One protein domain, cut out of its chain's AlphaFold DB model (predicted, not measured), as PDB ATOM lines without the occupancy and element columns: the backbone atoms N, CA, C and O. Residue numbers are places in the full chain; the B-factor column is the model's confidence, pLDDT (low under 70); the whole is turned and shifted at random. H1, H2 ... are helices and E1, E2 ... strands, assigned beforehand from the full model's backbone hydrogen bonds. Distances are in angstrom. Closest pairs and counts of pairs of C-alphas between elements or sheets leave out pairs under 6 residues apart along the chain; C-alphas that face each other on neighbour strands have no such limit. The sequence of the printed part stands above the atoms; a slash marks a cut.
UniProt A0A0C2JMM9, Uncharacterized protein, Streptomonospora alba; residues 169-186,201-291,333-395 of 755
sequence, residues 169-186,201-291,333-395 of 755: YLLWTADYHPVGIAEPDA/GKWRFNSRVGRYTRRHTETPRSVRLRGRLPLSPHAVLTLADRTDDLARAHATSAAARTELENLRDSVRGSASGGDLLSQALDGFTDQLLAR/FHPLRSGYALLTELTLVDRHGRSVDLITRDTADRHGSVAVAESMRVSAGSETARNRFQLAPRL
ATOM      1  N   TYR A 169      46.095 148.828  -0.687       90.44
ATOM      2  CA  TYR A 169      45.398 148.730  -1.966       90.44
ATOM      3  C   TYR A 169      44.042 148.043  -1.838       90.44
ATOM      4  O   TYR A 169      43.883 147.094  -1.073       90.44
ATOM      5  N   LEU A 170      43.102 148.486  -2.667       91.12
ATOM      6  CA  LEU A 170      41.869 147.788  -2.996       91.12
ATOM      7  C   LEU A 170      41.979 147.227  -4.414       91.12
ATOM      8  O   LEU A 170      42.225 147.974  -5.366       91.12
ATOM      9  N   LEU A 171      41.784 145.921  -4.554       93.56
ATOM     10  CA  LEU A 171      41.575 145.249  -5.832       93.56
ATOM     11  C   LEU A 171      40.087 144.952  -5.972       93.56
ATOM     12  O   LEU A 171      39.472 144.446  -5.034       93.56
ATOM     13  N   TRP A 172      39.515 145.257  -7.130       93.12
ATOM     14  CA  TRP A 172      38.103 145.015  -7.388       93.12
ATOM     15  C   TRP A 172      37.891 144.421  -8.776       93.12
ATOM     16  O   TRP A 172      38.567 144.806  -9.733       93.12
ATOM     17  N   THR A 173      36.914 143.522  -8.879       93.50
ATOM     18  CA  THR A 173      36.382 142.995 -10.138       93.50
ATOM     19  C   THR A 173      34.861 143.044 -10.076       93.50
ATOM     20  O   THR A 173      34.254 142.590  -9.105       93.50
ATOM     21  N   ALA A 174      34.234 143.582 -11.119       91.75
ATOM     22  CA  ALA A 174      32.787 143.631 -11.255       91.75
ATOM     23  C   ALA A 174      32.357 143.166 -12.648       91.75
ATOM     24  O   ALA A 174      32.951 143.551 -13.654       91.75
ATOM     25  N   ASP A 175      31.291 142.375 -12.709       91.31
ATOM     26  CA  ASP A 175      30.654 142.003 -13.967       91.31
ATOM     27  C   ASP A 175      29.493 142.984 -14.219       91.31
ATOM     28  O   ASP A 175      28.497 143.014 -13.494       91.31
ATOM     29  N   TYR A 176      29.657 143.852 -15.220       91.38
ATOM     30  CA  TYR A 176      28.692 144.881 -15.610       91.38
ATOM     31  C   TYR A 176      27.776 144.386 -16.725       91.38
ATOM     32  O   TYR A 176      28.232 143.880 -17.748       91.38
ATOM     33  N   HIS A 177      26.478 144.590 -16.558       90.00
ATOM     34  CA  HIS A 177      25.442 144.195 -17.497       90.00
ATOM     35  C   HIS A 177      24.761 145.450 -18.066       90.00
ATOM     36  O   HIS A 177      23.956 146.079 -17.366       90.00
ATOM     37  N   PRO A 178      25.082 145.851 -19.312       88.44
ATOM     38  CA  PRO A 178      24.479 147.017 -19.943       88.44
ATOM     39  C   PRO A 178      23.000 146.770 -20.248       88.44
ATOM     40  O   PRO A 178      22.615 145.731 -20.782       88.44
ATOM     41  N   VAL A 179      22.175 147.772 -19.968       86.56
ATOM     42  CA  VAL A 179      20.738 147.791 -20.239       86.56
ATOM     43  C   VAL A 179      20.418 149.040 -21.047       86.56
ATOM     44  O   VAL A 179      20.787 150.149 -20.662       86.56
ATOM     45  N   GLY A 180      19.721 148.866 -22.168       84.12
ATOM     46  CA  GLY A 180      19.281 149.978 -23.005       84.12
ATOM     47  C   GLY A 180      18.190 150.826 -22.347       84.12
ATOM     48  O   GLY A 180      17.492 150.388 -21.430       84.12
ATOM     49  N   ILE A 181      18.021 152.041 -22.852       83.38
ATOM     50  CA  ILE A 181      16.860 152.883 -22.556       83.38
ATOM     51  C   ILE A 181      15.765 152.549 -23.575       83.38
ATOM     52  O   ILE A 181      16.065 152.278 -24.740       83.38
ATOM     53  N   ALA A 182      14.509 152.522 -23.135       79.81
ATOM     54  CA  ALA A 182      13.368 152.348 -24.019       79.81
ATOM     55  C   ALA A 182      13.339 153.456 -25.079       79.81
ATOM     56  O   ALA A 182      13.697 154.607 -24.815       79.81
ATOM     57  N   GLU A 183      12.955 153.080 -26.295       69.00
ATOM     58  CA  GLU A 183      12.721 154.063 -27.345       69.00
ATOM     59  C   GLU A 183      11.440 154.855 -27.039       69.00
ATOM     60  O   GLU A 183      10.572 154.362 -26.310       69.00
ATOM     61  N   PRO A 184      11.327 156.080 -27.568       60.22
ATOM     62  CA  PRO A 184      10.148 156.916 -27.401       60.22
ATOM     63  C   PRO A 184       8.917 156.191 -27.944       60.22
ATOM     64  O   PRO A 184       8.900 155.833 -29.122       60.22
ATOM     65  N   ASP A 185       7.871 156.002 -27.141       52.38
ATOM     66  CA  ASP A 185       6.578 155.624 -27.706       52.38
ATOM     67  C   ASP A 185       5.812 156.902 -28.059       52.38
ATOM     68  O   ASP A 185       5.280 157.589 -27.187       52.38
ATOM     69  N   ALA A 186       5.759 157.232 -29.352       42.16
ATOM     70  CA  ALA A 186       5.047 158.404 -29.869       42.16
ATOM     71  C   ALA A 186       3.532 158.387 -29.569       42.16
ATOM     72  O   ALA A 186       2.839 159.365 -29.840       42.16
ATOM     73  N   GLY A 201      12.383 145.071 -19.941       72.12
ATOM     74  CA  GLY A 201      13.506 145.244 -19.027       72.12
ATOM     75  C   GLY A 201      14.388 146.452 -19.282       72.12
ATOM     76  O   GLY A 201      15.517 146.463 -18.783       72.12
ATOM     77  N   LYS A 202      13.936 147.439 -20.060       83.25
ATOM     78  CA  LYS A 202      14.700 148.658 -20.358       83.25
ATOM     79  C   LYS A 202      14.471 149.756 -19.319       83.25
ATOM     80  O   LYS A 202      13.523 149.716 -18.538       83.25
ATOM     81  N   TRP A 203      15.357 150.752 -19.315       84.50
ATOM     82  CA  TRP A 203      15.161 151.984 -18.546       84.50
ATOM     83  C   TRP A 203      14.083 152.857 -19.186       84.50
ATOM     84  O   TRP A 203      14.104 153.058 -20.400       84.50
ATOM     85  N   ARG A 204      13.176 153.407 -18.379       85.62
ATOM     86  CA  ARG A 204      12.125 154.335 -18.822       85.62
ATOM     87  C   ARG A 204      12.157 155.595 -17.979       85.62
ATOM     88  O   ARG A 204      12.309 155.502 -16.764       85.62
ATOM     89  N   PHE A 205      12.047 156.750 -18.619       83.94
ATOM     90  CA  PHE A 205      11.909 158.008 -17.899       83.94
ATOM     91  C   PHE A 205      10.472 158.119 -17.392       83.94
ATOM     92  O   PHE A 205       9.533 157.872 -18.141       83.94
ATOM     93  N   ASN A 206      10.303 158.410 -16.108       79.69
ATOM     94  CA  ASN A 206       9.010 158.746 -15.537       79.69
ATOM     95  C   ASN A 206       8.899 160.273 -15.533       79.69
ATOM     96  O   ASN A 206       9.548 160.930 -14.719       79.69
ATOM     97  N   SER A 207       8.085 160.817 -16.435       73.31
ATOM     98  CA  SER A 207       7.875 162.257 -16.598       73.31
ATOM     99  C   SER A 207       7.124 162.919 -15.443       73.31
ATOM    100  O   SER A 207       7.157 164.134 -15.341       73.31
ATOM    101  N   ARG A 208       6.494 162.166 -14.537       74.25
ATOM    102  CA  ARG A 208       5.853 162.730 -13.339       74.25
ATOM    103  C   ARG A 208       6.872 163.055 -12.250       74.25
ATOM    104  O   ARG A 208       6.839 164.130 -11.667       74.25
ATOM    105  N   VAL A 209       7.785 162.118 -12.000       76.25
ATOM    106  CA  VAL A 209       8.787 162.217 -10.918       76.25
ATOM    107  C   VAL A 209      10.133 162.745 -11.438       76.25
ATOM    108  O   VAL A 209      11.027 163.076 -10.663       76.25
ATOM    109  N   GLY A 210      10.318 162.789 -12.760       78.12
ATOM    110  CA  GLY A 210      11.569 163.192 -13.397       78.12
ATOM    111  C   GLY A 210      12.710 162.216 -13.122       78.12
ATOM    112  O   GLY A 210      13.831 162.651 -12.877       78.12
ATOM    113  N   ARG A 211      12.433 160.902 -13.091       84.25
ATOM    114  CA  ARG A 211      13.422 159.854 -12.769       84.25
ATOM    115  C   ARG A 211      13.339 158.660 -13.704       84.25
ATOM    116  O   ARG A 211      12.250 158.226 -14.078       84.25
ATOM    117  N   TYR A 212      14.483 158.062 -14.017       83.88
ATOM    118  CA  TYR A 212      14.539 156.783 -14.703       83.88
ATOM    119  C   TYR A 212      14.167 155.642 -13.760       83.88
ATOM    120  O   TYR A 212      14.748 155.465 -12.690       83.88
ATOM    121  N   THR A 213      13.223 154.817 -14.193       79.44
ATOM    122  CA  THR A 213      12.802 153.610 -13.484       79.44
ATOM    123  C   THR A 213      12.957 152.382 -14.370       79.44
ATOM    124  O   THR A 213      13.075 152.464 -15.598       79.44
ATOM    125  N   ARG A 214      13.017 151.216 -13.726       75.12
ATOM    126  CA  ARG A 214      13.174 149.928 -14.394       75.12
ATOM    127  C   ARG A 214      12.586 148.800 -13.548       75.12
ATOM    128  O   ARG A 214      12.843 148.729 -12.346       75.12
ATOM    129  N   ARG A 215      11.906 147.850 -14.206       66.56
ATOM    130  CA  ARG A 215      11.658 146.499 -13.666       66.56
ATOM    131  C   ARG A 215      12.771 145.547 -14.098       66.56
ATOM    132  O   ARG A 215      13.272 145.618 -15.218       66.56
ATOM    133  N   HIS A 216      13.201 144.684 -13.183       63.34
ATOM    134  CA  HIS A 216      14.334 143.810 -13.441       63.34
ATOM    135  C   HIS A 216      14.001 142.693 -14.438       63.34
ATOM    136  O   HIS A 216      13.043 141.948 -14.262       63.34
ATOM    137  N   THR A 217      14.891 142.516 -15.408       63.22
ATOM    138  CA  THR A 217      14.959 141.348 -16.296       63.22
ATOM    139  C   THR A 217      16.427 140.973 -16.466       63.22
ATOM    140  O   THR A 217      17.278 141.865 -16.570       63.22
ATOM    141  N   GLU A 218      16.742 139.680 -16.426       62.78
ATOM    142  CA  GLU A 218      18.117 139.209 -16.592       62.78
ATOM    143  C   GLU A 218      18.617 139.494 -18.008       62.78
ATOM    144  O   GLU A 218      17.944 139.200 -18.994       62.78
ATOM    145  N   THR A 219      19.816 140.065 -18.106       61.72
ATOM    146  CA  THR A 219      20.497 140.277 -19.386       61.72
ATOM    147  C   THR A 219      21.714 139.352 -19.476       61.72
ATOM    148  O   THR A 219      22.594 139.440 -18.614       61.72
ATOM    149  N   PRO A 220      21.818 138.497 -20.512       58.59
ATOM    150  CA  PRO A 220      22.821 137.429 -20.566       58.59
ATOM    151  C   PRO A 220      24.248 137.907 -20.880       58.59
ATOM    152  O   PRO A 220      25.196 137.145 -20.716       58.59
ATOM    153  N   ARG A 221      24.431 139.150 -21.345       75.31
ATOM    154  CA  ARG A 221      25.747 139.683 -21.723       75.31
ATOM    155  C   ARG A 221      26.317 140.545 -20.597       75.31
ATOM    156  O   ARG A 221      25.717 141.560 -20.254       75.31
ATOM    157  N   SER A 222      27.478 140.159 -20.073       85.94
ATOM    158  CA  SER A 222      28.260 140.954 -19.124       85.94
ATOM    159  C   SER A 222      29.599 141.391 -19.715       85.94
ATOM    160  O   SER A 222      30.121 140.790 -20.656       85.94
ATOM    161  N   VAL A 223      30.146 142.460 -19.151       88.19
ATOM    162  CA  VAL A 223      31.499 142.953 -19.388       88.19
ATOM    163  C   VAL A 223      32.221 142.958 -18.054       88.19
ATOM    164  O   VAL A 223      31.736 143.538 -17.085       88.19
ATOM    165  N   ARG A 224      33.382 142.309 -18.004       91.19
ATOM    166  CA  ARG A 224      34.198 142.272 -16.795       91.19
ATOM    167  C   ARG A 224      35.037 143.537 -16.692       91.19
ATOM    168  O   ARG A 224      35.869 143.802 -17.556       91.19
ATOM    169  N   LEU A 225      34.839 144.269 -15.608       92.88
ATOM    170  CA  LEU A 225      35.574 145.473 -15.244       92.88
ATOM    171  C   LEU A 225      36.444 145.164 -14.027       92.88
ATOM    172  O   LEU A 225      36.047 144.373 -13.170       92.88
ATOM    173  N   ARG A 226      37.631 145.764 -13.942       93.56
ATOM    174  CA  ARG A 226      38.541 145.539 -12.809       93.56
ATOM    175  C   ARG A 226      39.444 146.728 -12.544       93.56
ATOM    176  O   ARG A 226      39.785 147.455 -13.471       93.56
ATOM    177  N   GLY A 227      39.914 146.882 -11.317       91.94
ATOM    178  CA  GLY A 227      40.844 147.952 -10.977       91.94
ATOM    179  C   GLY A 227      41.681 147.660  -9.742       91.94
ATOM    180  O   GLY A 227      41.395 146.751  -8.961       91.94
ATOM    181  N   ARG A 228      42.744 148.453  -9.590       91.31
ATOM    182  CA  ARG A 228      43.616 148.476  -8.414       91.31
ATOM    183  C   ARG A 228      43.812 149.914  -7.981       91.31
ATOM    184  O   ARG A 228      44.315 150.712  -8.768       91.31
ATOM    185  N   LEU A 229      43.496 150.206  -6.727       89.88
ATOM    186  CA  LEU A 229      43.440 151.573  -6.223       89.88
ATOM    187  C   LEU A 229      44.146 151.676  -4.874       89.88
ATOM    188  O   LEU A 229      43.962 150.783  -4.046       89.88
ATOM    189  N   PRO A 230      44.968 152.711  -4.634       88.19
ATOM    190  CA  PRO A 230      45.465 152.989  -3.296       88.19
ATOM    191  C   PRO A 230      44.305 153.434  -2.400       88.19
ATOM    192  O   PRO A 230      43.435 154.186  -2.830       88.19
ATOM    193  N   LEU A 231      44.299 152.970  -1.156       83.56
ATOM    194  CA  LEU A 231      43.309 153.347  -0.155       83.56
ATOM    195  C   LEU A 231      43.666 154.700   0.461       83.56
ATOM    196  O   LEU A 231      44.839 155.004   0.687       83.56
ATOM    197  N   SER A 232      42.646 155.498   0.770       76.31
ATOM    198  CA  SER A 232      42.809 156.780   1.458       76.31
ATOM    199  C   SER A 232      41.865 156.897   2.662       76.31
ATOM    200  O   SER A 232      40.759 156.355   2.629       76.31
ATOM    201  N   PRO A 233      42.242 157.645   3.717       70.19
ATOM    202  CA  PRO A 233      41.377 157.891   4.874       70.19
ATOM    203  C   PRO A 233      40.311 158.975   4.609       70.19
ATOM    204  O   PRO A 233      39.727 159.510   5.550       70.19
ATOM    205  N   HIS A 234      40.061 159.339   3.344       75.44
ATOM    206  CA  HIS A 234      39.252 160.503   2.969       75.44
ATOM    207  C   HIS A 234      37.832 160.471   3.557       75.44
ATOM    208  O   HIS A 234      37.312 161.505   3.959       75.44
ATOM    209  N   ALA A 235      37.227 159.285   3.675       75.75
ATOM    210  CA  ALA A 235      35.883 159.105   4.228       75.75
ATOM    211  C   ALA A 235      35.749 159.636   5.661       75.75
ATOM    212  O   ALA A 235      34.829 160.391   5.963       75.75
ATOM    213  N   VAL A 236      36.685 159.239   6.527       76.19
ATOM    214  CA  VAL A 236      36.689 159.575   7.955       76.19
ATOM    215  C   VAL A 236      36.893 161.074   8.142       76.19
ATOM    216  O   VAL A 236      36.211 161.690   8.956       76.19
ATOM    217  N   LEU A 237      37.792 161.666   7.351       78.31
ATOM    218  CA  LEU A 237      38.063 163.103   7.383       78.31
ATOM    219  C   LEU A 237      36.841 163.904   6.922       78.31
ATOM    220  O   LEU A 237      36.352 164.749   7.665       78.31
ATOM    221  N   THR A 238      36.287 163.575   5.752       83.56
ATOM    222  CA  THR A 238      35.141 164.295   5.182       83.56
ATOM    223  C   THR A 238      33.891 164.166   6.049       83.56
ATOM    224  O   THR A 238      33.189 165.154   6.242       83.56
ATOM    225  N   LEU A 239      33.593 162.980   6.591       82.00
ATOM    226  CA  LEU A 239      32.444 162.805   7.484       82.00
ATOM    227  C   LEU A 239      32.608 163.621   8.766       82.00
ATOM    228  O   LEU A 239      31.677 164.324   9.143       82.00
ATOM    229  N   ALA A 240      33.788 163.589   9.388       79.25
ATOM    230  CA  ALA A 240      34.057 164.385  10.578       79.25
ATOM    231  C   ALA A 240      33.907 165.893  10.317       79.25
ATOM    232  O   ALA A 240      33.248 166.580  11.095       79.25
ATOM    233  N   ASP A 241      34.451 166.392   9.204       84.75
ATOM    234  CA  ASP A 241      34.361 167.808   8.837       84.75
ATOM    235  C   ASP A 241      32.909 168.229   8.559       84.75
ATOM    236  O   ASP A 241      32.472 169.294   8.996       84.75
ATOM    237  N   ARG A 242      32.121 167.369   7.898       86.12
ATOM    238  CA  ARG A 242      30.687 167.609   7.665       86.12
ATOM    239  C   ARG A 242      29.880 167.603   8.959       86.12
ATOM    240  O   ARG A 242      28.947 168.393   9.085       86.12
ATOM    241  N   THR A 243      30.221 166.741   9.914       84.81
ATOM    242  CA  THR A 243      29.603 166.743  11.245       84.81
ATOM    243  C   THR A 243      29.921 168.040  11.994       84.81
ATOM    244  O   THR A 243      29.019 168.626  12.592       84.81
ATOM    245  N   ASP A 244      31.156 168.543  11.895       84.06
ATOM    246  CA  ASP A 244      31.547 169.839  12.461       84.06
ATOM    247  C   ASP A 244      30.818 171.016  11.774       84.06
ATOM    248  O   ASP A 244      30.352 171.935  12.451       84.06
ATOM    249  N   ASP A 245      30.673 170.994  10.443       86.25
ATOM    250  CA  ASP A 245      29.891 171.990   9.692       86.25
ATOM    251  C   ASP A 245      28.422 172.001  10.122       86.25
ATOM    252  O   ASP A 245      27.857 173.065  10.386       86.25
ATOM    253  N   LEU A 246      27.808 170.820  10.238       85.00
ATOM    254  CA  LEU A 246      26.425 170.666  10.683       85.00
ATOM    255  C   LEU A 246      26.242 171.201  12.111       85.00
ATOM    256  O   LEU A 246      25.275 171.916  12.386       85.00
ATOM    257  N   ALA A 247      27.194 170.908  13.003       83.31
ATOM    258  CA  ALA A 247      27.191 171.423  14.366       83.31
ATOM    259  C   ALA A 247      27.268 172.957  14.393       83.31
ATOM    260  O   ALA A 247      26.533 173.597  15.145       83.31
ATOM    261  N   ARG A 248      28.102 173.566  13.539       83.19
ATOM    262  CA  ARG A 248      28.214 175.029  13.424       83.19
ATOM    263  C   ARG A 248      26.957 175.682  12.855       83.19
ATOM    264  O   ARG A 248      26.542 176.721  13.358       83.19
ATOM    265  N   ALA A 249      26.377 175.104  11.807       83.38
ATOM    266  CA  ALA A 249      25.290 175.729  11.060       83.38
ATOM    267  C   ALA A 249      23.910 175.537  11.712       83.38
ATOM    268  O   ALA A 249      23.057 176.416  11.593       83.38
ATOM    269  N   HIS A 250      23.680 174.414  12.403       77.88
ATOM    270  CA  HIS A 250      22.322 174.005  12.787       77.88
ATOM    271  C   HIS A 250      22.153 173.553  14.247       77.88
ATOM    272  O   HIS A 250      21.014 173.398  14.694       77.88
ATOM    273  N   ALA A 251      23.222 173.365  15.032       78.56
ATOM    274  CA  ALA A 251      23.077 172.925  16.422       78.56
ATOM    275  C   ALA A 251      22.709 174.089  17.364       78.56
ATOM    276  O   ALA A 251      23.547 174.732  18.013       78.56
ATOM    277  N   THR A 252      21.405 174.342  17.460       77.25
ATOM    278  CA  THR A 252      20.809 175.389  18.302       77.25
ATOM    279  C   THR A 252      20.856 175.064  19.801       77.25
ATOM    280  O   THR A 252      20.859 175.984  20.618       77.25
ATOM    281  N   SER A 253      20.977 173.785  20.188       84.75
ATOM    282  CA  SER A 253      21.044 173.330  21.588       84.75
ATOM    283  C   SER A 253      22.402 172.714  21.959       84.75
ATOM    284  O   SER A 253      23.109 172.169  21.112       84.75
ATOM    285  N   ALA A 254      22.766 172.769  23.247       83.50
ATOM    286  CA  ALA A 254      23.997 172.150  23.752       83.50
ATOM    287  C   ALA A 254      23.982 170.616  23.613       83.50
ATOM    288  O   ALA A 254      24.993 170.032  23.245       83.50
ATOM    289  N   ALA A 255      22.823 169.980  23.818       85.56
ATOM    290  CA  ALA A 255      22.661 168.534  23.651       85.56
ATOM    291  C   ALA A 255      22.899 168.084  22.199       85.56
ATOM    292  O   ALA A 255      23.585 167.092  21.975       85.56
ATOM    293  N   ALA A 256      22.401 168.841  21.212       83.81
ATOM    294  CA  ALA A 256      22.642 168.544  19.799       83.81
ATOM    295  C   ALA A 256      24.128 168.672  19.424       83.81
ATOM    296  O   ALA A 256      24.625 167.877  18.633       83.81
ATOM    297  N   ARG A 257      24.855 169.637  20.010       83.94
ATOM    298  CA  ARG A 257      26.309 169.770  19.799       83.94
ATOM    299  C   ARG A 257      27.072 168.585  20.369       83.94
ATOM    300  O   ARG A 257      27.875 168.006  19.652       83.94
ATOM    301  N   THR A 258      26.779 168.193  21.608       86.12
ATOM    302  CA  THR A 258      27.432 167.044  22.248       86.12
ATOM    303  C   THR A 258      27.173 165.743  21.486       86.12
ATOM    304  O   THR A 258      28.090 164.947  21.319       86.12
ATOM    305  N   GLU A 259      25.965 165.534  20.957       85.94
ATOM    306  CA  GLU A 259      25.668 164.342  20.151       85.94
ATOM    307  C   GLU A 259      26.449 164.321  18.826       85.94
ATOM    308  O   GLU A 259      26.980 163.286  18.427       85.94
ATOM    309  N   LEU A 260      26.580 165.473  18.160       85.81
ATOM    310  CA  LEU A 260      27.382 165.602  16.939       85.81
ATOM    311  C   LEU A 260      28.885 165.451  17.216       85.81
ATOM    312  O   LEU A 260      29.592 164.834  16.423       85.81
ATOM    313  N   GLU A 261      29.377 165.943  18.351       83.56
ATOM    314  CA  GLU A 261      30.754 165.711  18.803       83.56
ATOM    315  C   GLU A 261      31.008 164.222  19.074       83.56
ATOM    316  O   GLU A 261      31.987 163.672  18.573       83.56
ATOM    317  N   ASN A 262      30.086 163.536  19.759       84.19
ATOM    318  CA  ASN A 262      30.151 162.087  19.972       84.19
ATOM    319  C   ASN A 262      30.138 161.313  18.643       84.19
ATOM    320  O   ASN A 262      30.875 160.338  18.472       84.19
ATOM    321  N   LEU A 263      29.329 161.748  17.670       82.94
ATOM    322  CA  LEU A 263      29.302 161.158  16.332       82.94
ATOM    323  C   LEU A 263      30.640 161.360  15.609       82.94
ATOM    324  O   LEU A 263      31.193 160.405  15.073       82.94
ATOM    325  N   ARG A 264      31.201 162.572  15.636       83.38
ATOM    326  CA  ARG A 264      32.520 162.861  15.056       83.38
ATOM    327  C   ARG A 264      33.604 161.991  15.689       83.38
ATOM    328  O   ARG A 264      34.425 161.410  14.979       83.38
ATOM    329  N   ASP A 265      33.608 161.897  17.012       79.69
ATOM    330  CA  ASP A 265      34.624 161.163  17.759       79.69
ATOM    331  C   ASP A 265      34.473 159.645  17.555       79.69
ATOM    332  O   ASP A 265      35.476 158.938  17.455       79.69
ATOM    333  N   SER A 266      33.246 159.139  17.373       76.44
ATOM    334  CA  SER A 266      33.010 157.739  16.991       76.44
ATOM    335  C   SER A 266      33.447 157.433  15.553       76.44
ATOM    336  O   SER A 266      34.030 156.378  15.321       76.44
ATOM    337  N   VAL A 267      33.271 158.365  14.607       74.69
ATOM    338  CA  VAL A 267      33.778 158.243  13.225       74.69
ATOM    339  C   VAL A 267      35.310 158.267  13.178       74.69
ATOM    340  O   VAL A 267      35.903 157.546  12.377       74.69
ATOM    341  N   ARG A 268      35.966 159.066  14.034       73.12
ATOM    342  CA  ARG A 268      37.438 159.177  14.104       73.12
ATOM    343  C   ARG A 268      38.106 158.073  14.931       73.12
ATOM    344  O   ARG A 268      39.273 157.766  14.699       73.12
ATOM    345  N   GLY A 269      37.417 157.513  15.921       65.75
ATOM    346  CA  GLY A 269      37.993 156.574  16.881       65.75
ATOM    347  C   GLY A 269      38.020 155.128  16.382       65.75
ATOM    348  O   GLY A 269      36.990 154.455  16.382       65.75
ATOM    349  N   SER A 270      39.208 154.591  16.080       55.50
ATOM    350  CA  SER A 270      39.383 153.180  15.681       55.50
ATOM    351  C   SER A 270      38.992 152.168  16.773       55.50
ATOM    352  O   SER A 270      38.631 151.041  16.458       55.50
ATOM    353  N   ALA A 271      39.016 152.566  18.053       46.97
ATOM    354  CA  ALA A 271      38.587 151.738  19.187       46.97
ATOM    355  C   ALA A 271      37.061 151.756  19.432       46.97
ATOM    356  O   ALA A 271      36.545 150.900  20.147       46.97
ATOM    357  N   SER A 272      36.345 152.719  18.837       43.66
ATOM    358  CA  SER A 272      34.938 153.035  19.138       43.66
ATOM    359  C   SER A 272      33.978 152.746  17.975       43.66
ATOM    360  O   SER A 272      32.784 153.011  18.099       43.66
ATOM    361  N   GLY A 273      34.479 152.222  16.847       48.72
ATOM    362  CA  GLY A 273      33.686 151.904  15.648       48.72
ATOM    363  C   GLY A 273      34.074 152.663  14.369       48.72
ATOM    364  O   GLY A 273      33.549 152.344  13.302       48.72
ATOM    365  N   GLY A 274      35.011 153.612  14.444       57.06
ATOM    366  CA  GLY A 274      35.521 154.412  13.326       57.06
ATOM    367  C   GLY A 274      36.623 153.708  12.538       57.06
ATOM    368  O   GLY A 274      37.772 154.145  12.521       57.06
ATOM    369  N   ASP A 275      36.288 152.586  11.912       70.44
ATOM    370  CA  ASP A 275      37.166 151.859  10.993       70.44
ATOM    371  C   ASP A 275      36.516 151.812   9.610       70.44
ATOM    372  O   ASP A 275      36.032 150.775   9.158       70.44
ATOM    373  N   LEU A 276      36.396 152.993   9.000       75.69
ATOM    374  CA  LEU A 276      35.693 153.202   7.741       75.69
ATOM    375  C   LEU A 276      36.684 153.516   6.621       75.69
ATOM    376  O   LEU A 276      37.424 154.497   6.680       75.69
ATOM    377  N   LEU A 277      36.636 152.725   5.554       79.19
ATOM    378  CA  LEU A 277      37.277 153.032   4.280       79.19
ATOM    379  C   LEU A 277      36.199 153.329   3.245       79.19
ATOM    380  O   LEU A 277      35.253 152.562   3.103       79.19
ATOM    381  N   SER A 278      36.359 154.417   2.496       84.19
ATOM    382  CA  SER A 278      35.536 154.704   1.320       84.19
ATOM    383  C   SER A 278      36.448 154.864   0.124       84.19
ATOM    384  O   SER A 278      37.390 155.656   0.172       84.19
ATOM    385  N   GLN A 279      36.172 154.112  -0.934       87.25
ATOM    386  CA  GLN A 279      36.937 154.181  -2.167       87.25
ATOM    387  C   GLN A 279      35.980 154.140  -3.358       87.25
ATOM    388  O   GLN A 279      35.166 153.221  -3.484       87.25
ATOM    389  N   ALA A 280      36.077 155.144  -4.230       90.50
ATOM    390  CA  ALA A 280      35.465 155.085  -5.551       90.50
ATOM    391  C   ALA A 280      36.169 153.998  -6.368       90.50
ATOM    392  O   ALA A 280      37.391 153.879  -6.302       90.50
ATOM    393  N   LEU A 281      35.413 153.190  -7.111       91.88
ATOM    394  CA  LEU A 281      35.934 152.165  -8.016       91.88
ATOM    395  C   LEU A 281      36.508 152.828  -9.280       91.88
ATOM    396  O   LEU A 281      36.007 152.603 -10.381       91.88
ATOM    397  N   ASP A 282      37.524 153.680  -9.108       89.19
ATOM    398  CA  ASP A 282      38.064 154.526 -10.170       89.19
ATOM    399  C   ASP A 282      38.442 153.707 -11.407       89.19
ATOM    400  O   ASP A 282      39.039 152.625 -11.338       89.19
ATOM    401  N   GLY A 283      38.077 154.258 -12.558       89.69
ATOM    402  CA  GLY A 283      38.242 153.627 -13.854       89.69
ATOM    403  C   GLY A 283      37.053 152.755 -14.247       89.69
ATOM    404  O   GLY A 283      37.053 152.233 -15.358       89.69
ATOM    405  N   PHE A 284      36.020 152.600 -13.410       93.12
ATOM    406  CA  PHE A 284      34.805 151.867 -13.783       93.12
ATOM    407  C   PHE A 284      34.159 152.485 -15.029       93.12
ATOM    408  O   PHE A 284      33.941 151.798 -16.027       93.12
ATOM    409  N   THR A 285      33.898 153.794 -15.007       91.88
ATOM    410  CA  THR A 285      33.260 154.514 -16.118       91.88
ATOM    411  C   THR A 285      34.196 154.655 -17.326       91.88
ATOM    412  O   THR A 285      33.729 154.597 -18.464       91.88
ATOM    413  N   ASP A 286      35.513 154.767 -17.119       90.94
ATOM    414  CA  ASP A 286      36.497 154.794 -18.215       90.94
ATOM    415  C   ASP A 286      36.548 153.465 -18.979       90.94
ATOM    416  O   ASP A 286      36.537 153.453 -20.213       90.94
ATOM    417  N   GLN A 287      36.509 152.332 -18.272       92.62
ATOM    418  CA  GLN A 287      36.525 151.010 -18.903       92.62
ATOM    419  C   GLN A 287      35.278 150.753 -19.761       92.62
ATOM    420  O   GLN A 287      35.382 150.075 -20.788       92.62
ATOM    421  N   LEU A 288      34.122 151.333 -19.405       90.88
ATOM    422  CA  LEU A 288      32.916 151.304 -20.246       90.88
ATOM    423  C   LEU A 288      33.146 151.984 -21.599       90.88
ATOM    424  O   LEU A 288      32.652 151.507 -22.617       90.88
ATOM    425  N   LEU A 289      33.956 153.042 -21.635       90.00
ATOM    426  CA  LEU A 289      34.365 153.732 -22.859       90.00
ATOM    427  C   LEU A 289      35.533 153.038 -23.587       90.00
ATOM    428  O   LEU A 289      36.090 153.613 -24.519       90.00
ATOM    429  N   ALA A 290      35.915 151.823 -23.172       91.06
ATOM    430  CA  ALA A 290      37.142 151.147 -23.598       91.06
ATOM    431  C   ALA A 290      38.401 151.999 -23.404       91.06
ATOM    432  O   ALA A 290      39.295 152.024 -24.250       91.06
ATOM    433  N   ARG A 291      38.490 152.682 -22.261       89.19
ATOM    434  CA  ARG A 291      39.663 153.457 -21.868       89.19
ATOM    435  C   ARG A 291      40.319 152.831 -20.648       89.19
ATOM    436  O   ARG A 291      39.651 152.467 -19.686       89.19
ATOM    437  N   PHE A 333      32.426 148.595 -25.728       87.75
ATOM    438  CA  PHE A 333      32.230 150.042 -25.798       87.75
ATOM    439  C   PHE A 333      30.772 150.345 -25.465       87.75
ATOM    440  O   PHE A 333      29.859 149.914 -26.176       87.75
ATOM    441  N   HIS A 334      30.570 151.064 -24.370       87.81
ATOM    442  CA  HIS A 334      29.281 151.450 -23.825       87.81
ATOM    443  C   HIS A 334      29.279 152.972 -23.643       87.81
ATOM    444  O   HIS A 334      29.749 153.464 -22.617       87.81
ATOM    445  N   PRO A 335      28.756 153.731 -24.626       85.19
ATOM    446  CA  PRO A 335      28.752 155.197 -24.591       85.19
ATOM    447  C   PRO A 335      27.819 155.767 -23.510       85.19
ATOM    448  O   PRO A 335      27.805 156.968 -23.264       85.19
ATOM    449  N   LEU A 336      27.046 154.905 -22.854       87.31
ATOM    450  CA  LEU A 336      26.128 155.236 -21.782       87.31
ATOM    451  C   LEU A 336      26.341 154.265 -20.619       87.31
ATOM    452  O   LEU A 336      26.410 153.048 -20.823       87.31
ATOM    453  N   ARG A 337      26.393 154.794 -19.393       90.81
ATOM    454  CA  ARG A 337      26.335 153.972 -18.186       90.81
ATOM    455  C   ARG A 337      24.877 153.783 -17.800       90.81
ATOM    456  O   ARG A 337      24.282 154.674 -17.210       90.81
ATOM    457  N   SER A 338      24.310 152.639 -18.145       89.38
ATOM    458  CA  SER A 338      22.934 152.264 -17.835       89.38
ATOM    459  C   SER A 338      22.855 150.750 -17.689       89.38
ATOM    460  O   SER A 338      23.126 150.019 -18.639       89.38
ATOM    461  N   GLY A 339      22.503 150.247 -16.508       88.94
ATOM    462  CA  GLY A 339      22.489 148.804 -16.279       88.94
ATOM    463  C   GLY A 339      22.579 148.402 -14.821       88.94
ATOM    464  O   GLY A 339      22.107 149.111 -13.936       88.94
ATOM    465  N   TYR A 340      23.177 147.244 -14.572       87.50
ATOM    466  CA  TYR A 340      23.516 146.788 -13.229       87.50
ATOM    467  C   TYR A 340      24.910 146.171 -13.222       87.50
ATOM    468  O   TYR A 340      25.427 145.773 -14.262       87.50
ATOM    469  N   ALA A 341      25.523 146.091 -12.051       88.62
ATOM    470  CA  ALA A 341      26.786 145.395 -11.869       88.62
ATOM    471  C   ALA A 341      26.697 144.430 -10.689       88.62
ATOM    472  O   ALA A 341      25.948 144.652  -9.734       88.62
ATOM    473  N   LEU A 342      27.458 143.346 -10.793       87.00
ATOM    474  CA  LEU A 342      27.698 142.391  -9.723       87.00
ATOM    475  C   LEU A 342      29.154 142.522  -9.290       87.00
ATOM    476  O   LEU A 342      30.055 142.358 -10.114       87.00
ATOM    477  N   LEU A 343      29.390 142.806  -8.012       87.62
ATOM    478  CA  LEU A 343      30.741 142.800  -7.462       87.62
ATOM    479  C   LEU A 343      31.166 141.345  -7.218       87.62
ATOM    480  O   LEU A 343      30.570 140.661  -6.386       87.62
ATOM    481  N   THR A 344      32.151 140.861  -7.978       87.50
ATOM    482  CA  THR A 344      32.550 139.440  -7.994       87.50
ATOM    483  C   THR A 344      33.816 139.168  -7.197       87.50
ATOM    484  O   THR A 344      33.949 138.088  -6.623       87.50
ATOM    485  N   GLU A 345      34.736 140.130  -7.138       89.25
ATOM    486  CA  GLU A 345      35.955 140.048  -6.332       89.25
ATOM    487  C   GLU A 345      36.227 141.401  -5.672       89.25
ATOM    488  O   GLU A 345      36.138 142.447  -6.322       89.25
ATOM    489  N   LEU A 346      36.569 141.378  -4.387       89.31
ATOM    490  CA  LEU A 346      36.986 142.556  -3.637       89.31
ATOM    491  C   LEU A 346      38.056 142.141  -2.627       89.31
ATOM    492  O   LEU A 346      37.756 141.407  -1.688       89.31
ATOM    493  N   THR A 347      39.282 142.627  -2.802       89.81
ATOM    494  CA  THR A 347      40.441 142.213  -2.000       89.81
ATOM    495  C   THR A 347      41.184 143.433  -1.476       89.81
ATOM    496  O   THR A 347      41.550 144.327  -2.241       89.81
ATOM    497  N   LEU A 348      41.448 143.461  -0.172       88.75
ATOM    498  CA  LEU A 348      42.358 144.421   0.448       88.75
ATOM    499  C   LEU A 348      43.768 143.843   0.459       88.75
ATOM    500  O   LEU A 348      43.945 142.691   0.835       88.75
ATOM    501  N   VAL A 349      44.765 144.643   0.095       89.62
ATOM    502  CA  VAL A 349      46.183 144.269   0.166       89.62
ATOM    503  C   VAL A 349      46.912 145.272   1.046       89.62
ATOM    504  O   VAL A 349      46.797 146.481   0.836       89.62
ATOM    505  N   ASP A 350      47.655 144.792   2.038       86.06
ATOM    506  CA  ASP A 350      48.438 145.646   2.925       86.06
ATOM    507  C   ASP A 350      49.786 146.064   2.312       86.06
ATOM    508  O   ASP A 350      50.233 145.561   1.278       86.06
ATOM    509  N   ARG A 351      50.471 146.995   2.983       84.06
ATOM    510  CA  ARG A 351      51.817 147.467   2.594       84.06
ATOM    511  C   ARG A 351      52.900 146.375   2.561       84.06
ATOM    512  O   ARG A 351      54.006 146.639   2.096       84.06
ATOM    513  N   HIS A 352      52.617 145.197   3.107       83.50
ATOM    514  CA  HIS A 352      53.519 144.056   3.201       83.50
ATOM    515  C   HIS A 352      53.133 142.912   2.247       83.50
ATOM    516  O   HIS A 352      53.805 141.884   2.235       83.50
ATOM    517  N   GLY A 353      52.094 143.096   1.424       81.75
ATOM    518  CA  GLY A 353      51.626 142.116   0.448       81.75
ATOM    519  C   GLY A 353      50.672 141.056   1.004       81.75
ATOM    520  O   GLY A 353      50.297 140.156   0.257       81.75
ATOM    521  N   ARG A 354      50.249 141.145   2.273       84.94
ATOM    522  CA  ARG A 354      49.182 140.284   2.804       84.94
ATOM    523  C   ARG A 354      47.843 140.748   2.253       84.94
ATOM    524  O   ARG A 354      47.596 141.951   2.172       84.94
ATOM    525  N   SER A 355      46.973 139.804   1.914       86.69
ATOM    526  CA  SER A 355      45.661 140.095   1.346       86.69
ATOM    527  C   SER A 355      44.518 139.540   2.188       86.69
ATOM    528  O   SER A 355      44.633 138.475   2.790       86.69
ATOM    529  N   VAL A 356      43.401 140.263   2.200       83.94
ATOM    530  CA  VAL A 356      42.124 139.826   2.764       83.94
ATOM    531  C   VAL A 356      41.075 139.926   1.668       83.94
ATOM    532  O   VAL A 356      40.768 141.023   1.197       83.94
ATOM    533  N   ASP A 357      40.524 138.782   1.278       84.88
ATOM    534  CA  ASP A 357      39.426 138.714   0.321       84.88
ATOM    535  C   ASP A 357      38.099 138.962   1.046       84.88
ATOM    536  O   ASP A 357      37.667 138.171   1.884       84.88
ATOM    537  N   LEU A 358      37.459 140.088   0.735       81.44
ATOM    538  CA  LEU A 358      36.152 140.478   1.265       81.44
ATOM    539  C   LEU A 358      35.016 139.835   0.468       81.44
ATOM    540  O   LEU A 358      33.981 139.481   1.028       81.44
ATOM    541  N   ILE A 359      35.209 139.710  -0.846       83.19
ATOM    542  CA  ILE A 359      34.290 139.051  -1.772       83.19
ATOM    543  C   ILE A 359      35.131 138.199  -2.717       83.19
ATOM    544  O   ILE A 359      36.093 138.688  -3.306       83.19
ATOM    545  N   THR A 360      34.747 136.938  -2.886       81.50
ATOM    546  CA  THR A 360      35.326 136.019  -3.877       81.50
ATOM    547  C   THR A 360      34.234 135.499  -4.800       81.50
ATOM    548  O   THR A 360      33.061 135.520  -4.436       81.50
ATOM    549  N   ARG A 361      34.588 134.951  -5.967       73.88
ATOM    550  CA  ARG A 361      33.587 134.400  -6.903       73.88
ATOM    551  C   ARG A 361      32.693 133.328  -6.279       73.88
ATOM    552  O   ARG A 361      31.496 133.324  -6.529       73.88
ATOM    553  N   ASP A 362      33.257 132.475  -5.426       70.00
ATOM    554  CA  ASP A 362      32.513 131.396  -4.759       70.00
ATOM    555  C   ASP A 362      31.556 131.914  -3.675       70.00
ATOM    556  O   ASP A 362      30.619 131.225  -3.259       70.00
ATOM    557  N   THR A 363      31.804 133.131  -3.195       68.44
ATOM    558  CA  THR A 363      31.078 133.749  -2.089       68.44
ATOM    559  C   THR A 363      30.256 134.970  -2.512       68.44
ATOM    560  O   THR A 363      29.419 135.430  -1.736       68.44
ATOM    561  N   ALA A 364      30.407 135.449  -3.751       62.00
ATOM    562  CA  ALA A 364      29.723 136.622  -4.293       62.00
ATOM    563  C   ALA A 364      28.191 136.480  -4.280       62.00
ATOM    564  O   ALA A 364      27.483 137.454  -4.037       62.00
ATOM    565  N   ASP A 365      27.683 135.257  -4.447       59.91
ATOM    566  CA  ASP A 365      26.247 134.961  -4.362       59.91
ATOM    567  C   ASP A 365      25.787 134.591  -2.939       59.91
ATOM    568  O   ASP A 365      24.590 134.525  -2.662       59.91
ATOM    569  N   ARG A 366      26.730 134.328  -2.020       54.44
ATOM    570  CA  ARG A 366      26.473 133.773  -0.676       54.44
ATOM    571  C   ARG A 366      26.699 134.770   0.462       54.44
ATOM    572  O   ARG A 366      26.234 134.520   1.574       54.44
ATOM    573  N   HIS A 367      27.400 135.881   0.226       51.78
ATOM    574  CA  HIS A 367      27.640 136.887   1.259       51.78
ATOM    575  C   HIS A 367      26.384 137.711   1.552       51.78
ATOM    576  O   HIS A 367      25.778 138.333   0.685       51.78
ATOM    577  N   GLY A 368      26.006 137.724   2.829       50.28
ATOM    578  CA  GLY A 368      24.834 138.417   3.349       50.28
ATOM    579  C   GLY A 368      24.998 139.915   3.624       50.28
ATOM    580  O   GLY A 368      24.052 140.490   4.154       50.28
ATOM    581  N   SER A 369      26.157 140.524   3.334       56.50
ATOM    582  CA  SER A 369      26.621 141.753   4.004       56.50
ATOM    583  C   SER A 369      26.849 142.986   3.121       56.50
ATOM    584  O   SER A 369      27.206 144.030   3.664       56.50
ATOM    585  N   VAL A 370      26.658 142.927   1.797       71.81
ATOM    586  CA  VAL A 370      26.772 144.137   0.962       71.81
ATOM    587  C   VAL A 370      25.473 144.935   1.055       71.81
ATOM    588  O   VAL A 370      24.442 144.572   0.492       71.81
ATOM    589  N   ALA A 371      25.516 146.033   1.804       78.94
ATOM    590  CA  ALA A 371      24.444 147.016   1.816       78.94
ATOM    591  C   ALA A 371      24.529 147.883   0.551       78.94
ATOM    592  O   ALA A 371      25.568 148.466   0.253       78.94
ATOM    593  N   VAL A 372      23.422 147.984  -0.185       81.75
ATOM    594  CA  VAL A 372      23.321 148.816  -1.390       81.75
ATOM    595  C   VAL A 372      22.490 150.057  -1.076       81.75
ATOM    596  O   VAL A 372      21.406 149.955  -0.483       81.75
ATOM    597  N   ALA A 373      23.009 151.225  -1.470       83.31
ATOM    598  CA  ALA A 373      22.329 152.509  -1.333       83.31
ATOM    599  C   ALA A 373      20.946 152.462  -1.990       83.31
ATOM    600  O   ALA A 373      20.778 151.828  -3.029       83.31
ATOM    601  N   GLU A 374      19.959 153.139  -1.403       80.62
ATOM    602  CA  GLU A 374      18.560 153.062  -1.841       80.62
ATOM    603  C   GLU A 374      18.370 153.386  -3.329       80.62
ATOM    604  O   GLU A 374      17.692 152.644  -4.033       80.62
ATOM    605  N   SER A 375      19.067 154.407  -3.830       79.44
ATOM    606  CA  SER A 375      19.063 154.809  -5.245       79.44
ATOM    607  C   SER A 375      19.691 153.789  -6.203       79.44
ATOM    608  O   SER A 375      19.509 153.890  -7.413       79.44
ATOM    609  N   MET A 376      20.440 152.816  -5.681       84.88
ATOM    610  CA  MET A 376      21.107 151.754  -6.438       84.88
ATOM    611  C   MET A 376      20.463 150.381  -6.194       84.88
ATOM    612  O   MET A 376      20.940 149.372  -6.722       84.88
ATOM    613  N   ARG A 377      19.399 150.303  -5.382       79.31
ATOM    614  CA  ARG A 377      18.703 149.040  -5.115       79.31
ATOM    615  C   ARG A 377      17.989 148.549  -6.366       79.31
ATOM    616  O   ARG A 377      17.437 149.313  -7.148       79.31
ATOM    617  N   VAL A 378      17.984 147.233  -6.538       67.06
ATOM    618  CA  VAL A 378      17.192 146.579  -7.579       67.06
ATOM    619  C   VAL A 378      15.733 146.552  -7.121       67.06
ATOM    620  O   VAL A 378      15.442 145.956  -6.086       67.06
ATOM    621  N   SER A 379      14.824 147.190  -7.869       58.66
ATOM    622  CA  SER A 379      13.381 147.187  -7.576       58.66
ATOM    623  C   SER A 379      12.850 145.763  -7.368       58.66
ATOM    624  O   SER A 379      13.154 144.860  -8.153       58.66
ATOM    625  N   ALA A 380      12.087 145.581  -6.287       50.28
ATOM    626  CA  ALA A 380      11.674 144.292  -5.742       50.28
ATOM    627  C   ALA A 380      10.902 143.433  -6.761       50.28
ATOM    628  O   ALA A 380       9.895 143.852  -7.322       50.28
ATOM    629  N   GLY A 381      11.395 142.216  -6.988       47.28
ATOM    630  CA  GLY A 381      10.795 141.232  -7.899       47.28
ATOM    631  C   GLY A 381      11.564 139.909  -7.988       47.28
ATOM    632  O   GLY A 381      11.070 138.940  -8.551       47.28
ATOM    633  N   SER A 382      12.759 139.831  -7.407       45.12
ATOM    634  CA  SER A 382      13.503 138.590  -7.212       45.12
ATOM    635  C   SER A 382      14.296 138.727  -5.918       45.12
ATOM    636  O   SER A 382      14.877 139.786  -5.668       45.12
ATOM    637  N   GLU A 383      14.267 137.697  -5.076       46.03
ATOM    638  CA  GLU A 383      15.054 137.595  -3.850       46.03
ATOM    639  C   GLU A 383      16.558 137.725  -4.158       46.03
ATOM    640  O   GLU A 383      17.270 136.765  -4.419       46.03
ATOM    641  N   THR A 384      17.026 138.973  -4.138       50.16
ATOM    642  CA  THR A 384      18.341 139.450  -3.695       50.16
ATOM    643  C   THR A 384      19.565 138.606  -4.077       50.16
ATOM    644  O   THR A 384      20.111 137.881  -3.247       50.16
ATOM    645  N   ALA A 385      20.127 138.846  -5.263       54.44
ATOM    646  CA  ALA A 385      21.581 138.757  -5.413       54.44
ATOM    647  C   ALA A 385      22.197 139.893  -4.571       54.44
ATOM    648  O   ALA A 385      22.149 141.058  -4.962       54.44
ATOM    649  N   ARG A 386      22.688 139.569  -3.370       61.69
ATOM    650  CA  ARG A 386      23.052 140.548  -2.328       61.69
ATOM    651  C   ARG A 386      24.242 141.453  -2.686       61.69
ATOM    652  O   ARG A 386      24.360 142.520  -2.105       61.69
ATOM    653  N   ASN A 387      25.034 141.104  -3.705       71.25
ATOM    654  CA  ASN A 387      26.168 141.902  -4.203       71.25
ATOM    655  C   ASN A 387      25.870 142.642  -5.526       71.25
ATOM    656  O   ASN A 387      26.788 143.022  -6.259       71.25
ATOM    657  N   ARG A 388      24.586 142.809  -5.871       79.81
ATOM    658  CA  ARG A 388      24.125 143.427  -7.121       79.81
ATOM    659  C   ARG A 388      23.606 144.840  -6.878       79.81
ATOM    660  O   ARG A 388      22.799 145.059  -5.980       79.81
ATOM    661  N   PHE A 389      23.987 145.773  -7.744       85.12
ATOM    662  CA  PHE A 389      23.516 147.157  -7.690       85.12
ATOM    663  C   PHE A 389      23.144 147.693  -9.074       85.12
ATOM    664  O   PHE A 389      23.755 147.335 -10.083       85.12
ATOM    665  N   GLN A 390      22.120 148.543  -9.127       86.94
ATOM    666  CA  GLN A 390      21.691 149.234 -10.339       86.94
ATOM    667  C   GLN A 390      22.472 150.529 -10.541       86.94
ATOM    668  O   GLN A 390      22.818 151.236  -9.596       86.94
ATOM    669  N   LEU A 391      22.718 150.842 -11.807       89.50
ATOM    670  CA  LEU A 391      23.307 152.085 -12.267       89.50
ATOM    671  C   LEU A 391      22.333 152.711 -13.260       89.50
ATOM    672  O   LEU A 391      22.243 152.276 -14.413       89.50
ATOM    673  N   ALA A 392      21.592 153.712 -12.782       88.94
ATOM    674  CA  ALA A 392      20.697 154.507 -13.611       88.94
ATOM    675  C   ALA A 392      21.462 155.155 -14.782       88.94
ATOM    676  O   ALA A 392      22.677 155.371 -14.666       88.94
ATOM    677  N   PRO A 393      20.776 155.470 -15.897       90.75
ATOM    678  CA  PRO A 393      21.387 156.115 -17.047       90.75
ATOM    679  C   PRO A 393      22.180 157.363 -16.662       90.75
ATOM    680  O   PRO A 393      21.647 158.285 -16.052       90.75
ATOM    681  N   ARG A 394      23.468 157.393 -16.996       91.06
ATOM    682  CA  ARG A 394      24.355 158.547 -16.806       91.06
ATOM    683  C   ARG A 394      25.334 158.647 -17.965       91.06
ATOM    684  O   ARG A 394      25.819 157.626 -18.460       91.06
ATOM    685  N   LEU A 395      25.655 159.877 -18.359       89.69
ATOM    686  CA  LEU A 395      26.658 160.162 -19.382       89.69
ATOM    687  C   LEU A 395      28.072 159.923 -18.808       89.69
ATOM    688  O   LEU A 395      28.445 160.564 -17.823       89.69
TER     689      LEU A 395
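AT A GLANCE: This is residues 169 to 186, 201 to 291 and 333 to 395 of the 755 residues of an uncharacterized protein of Streptomonospora alba (UniProt A0A0C2JMM9). A twisted antiparallel sheet of five strands, with E6 running through it and bending sharply, has a long helical hairpin, H1 and H2, set away from it. A second, small hairpin of short strands, E2 and E3, lies near E8, far from the helical one, while H3 is on the sheet beside its strands and E5 leads from the helical hairpin back to H3. The printed part has 172 residues, with three named helices and eight named strands in the order E1, E2, E3, E4, H1, H2, E5, H3, E6, E7, E8, and its class is mixed, helices and strands. The five-strand sheet is branched, with neighbour pairs E1 and E4, E1 and E6, E6 and E7, E6 and E8. The whole is loose, with a radius of gyration of the C-alphas of 19.6 A and spans of 58 by 49 by 33 A.

IN THESE COORDINATES: Find C-alpha 169 at (45.398, 148.730, -1.966); from there strand E1 runs through residues 169 to 178, 27.6 A long. After the first cut, look for E2 at residues 204 to 206 and E3 at residues 211 to 213. E4 follows at residues 223 to 230, 23.6 A long. Next come two helices: H1, residues 234 to 250, starts at C-alpha 234 at (39.252, 160.503, 2.969) and is 23.8 A long, and H2, residues 254 to 268, is 21.0 A long. E5 is residues 276 to 280, and H3 is residues 284 to 288. Beyond the second cut lies E6, residues 337 to 350, the longest strand at 31.7 A, which bends by 87 degrees at residue 340. E7 is residues 355 to 359, and E8, residues 388 to 394 and 18.0 A long, ends at C-alpha 394 at (24.355, 158.547, -16.806).

HOW THE PARTS SIT: Begin at E6, which has E1 on one side and E7 and E8 on the other side. Its pairing is staggered: E8 pairs with residues 337 to 342, E1 with residues 339 to 349, and E7 with residues 346 to 349. Look at N 171 and O 347, 2.8 A, for E1 and E6; at N 391 and O 339, 2.8 A, for E6 and E8; and at N 356 and O 348, 2.8 A, for the hairpin E6 and E7. E4 is an edge strand on the other side of E1, antiparallel at 158 degrees, with N 170 and O 229 2.8 A apart. H3 is on this sheet at a height of 5.0 A, over none of its strands; its closest C-alpha pair with E4 is Leu 225 and Phe 284, 6.6 A. E5 pairs with no named strand, and its closest C-alpha pair with H1 is Ala 235 and Ser 278, 5.3 A. H1 and H2, a helical hairpin not on the sheet, touch at Ala 240 and Arg 264, their closest C-alphas at 5.0 A, with a shallow tilt of 5 degrees, opposite ways. In H1, H2 and H3 every O i to N i+4 pair is within hydrogen-bond range. In the hairpin E2 and E3, N 206 and O 211 are 2.8 A apart; the closest C-alphas of E3 and E8 are Tyr 212 and Ala 392, 6.7 A.

THE WHOLE: The two C-alphas farthest apart are those of Ala 186 and His 352, 60.4 A. Residues 187 to 200 are not printed, and C-alphas 186 and 201 are 19.0 A apart; residues 292 to 332 are not printed either, and C-alphas 291 and 333 are 9.1 A apart. Of the links that are printed whole, E7 to E8 is long, with 28 residues. The mean pLDDT of the printed part is 79.1, and it is under 70 at residues 183 to 186, 215 to 220, 269 to 274, 363 to 369 and 378 to 386.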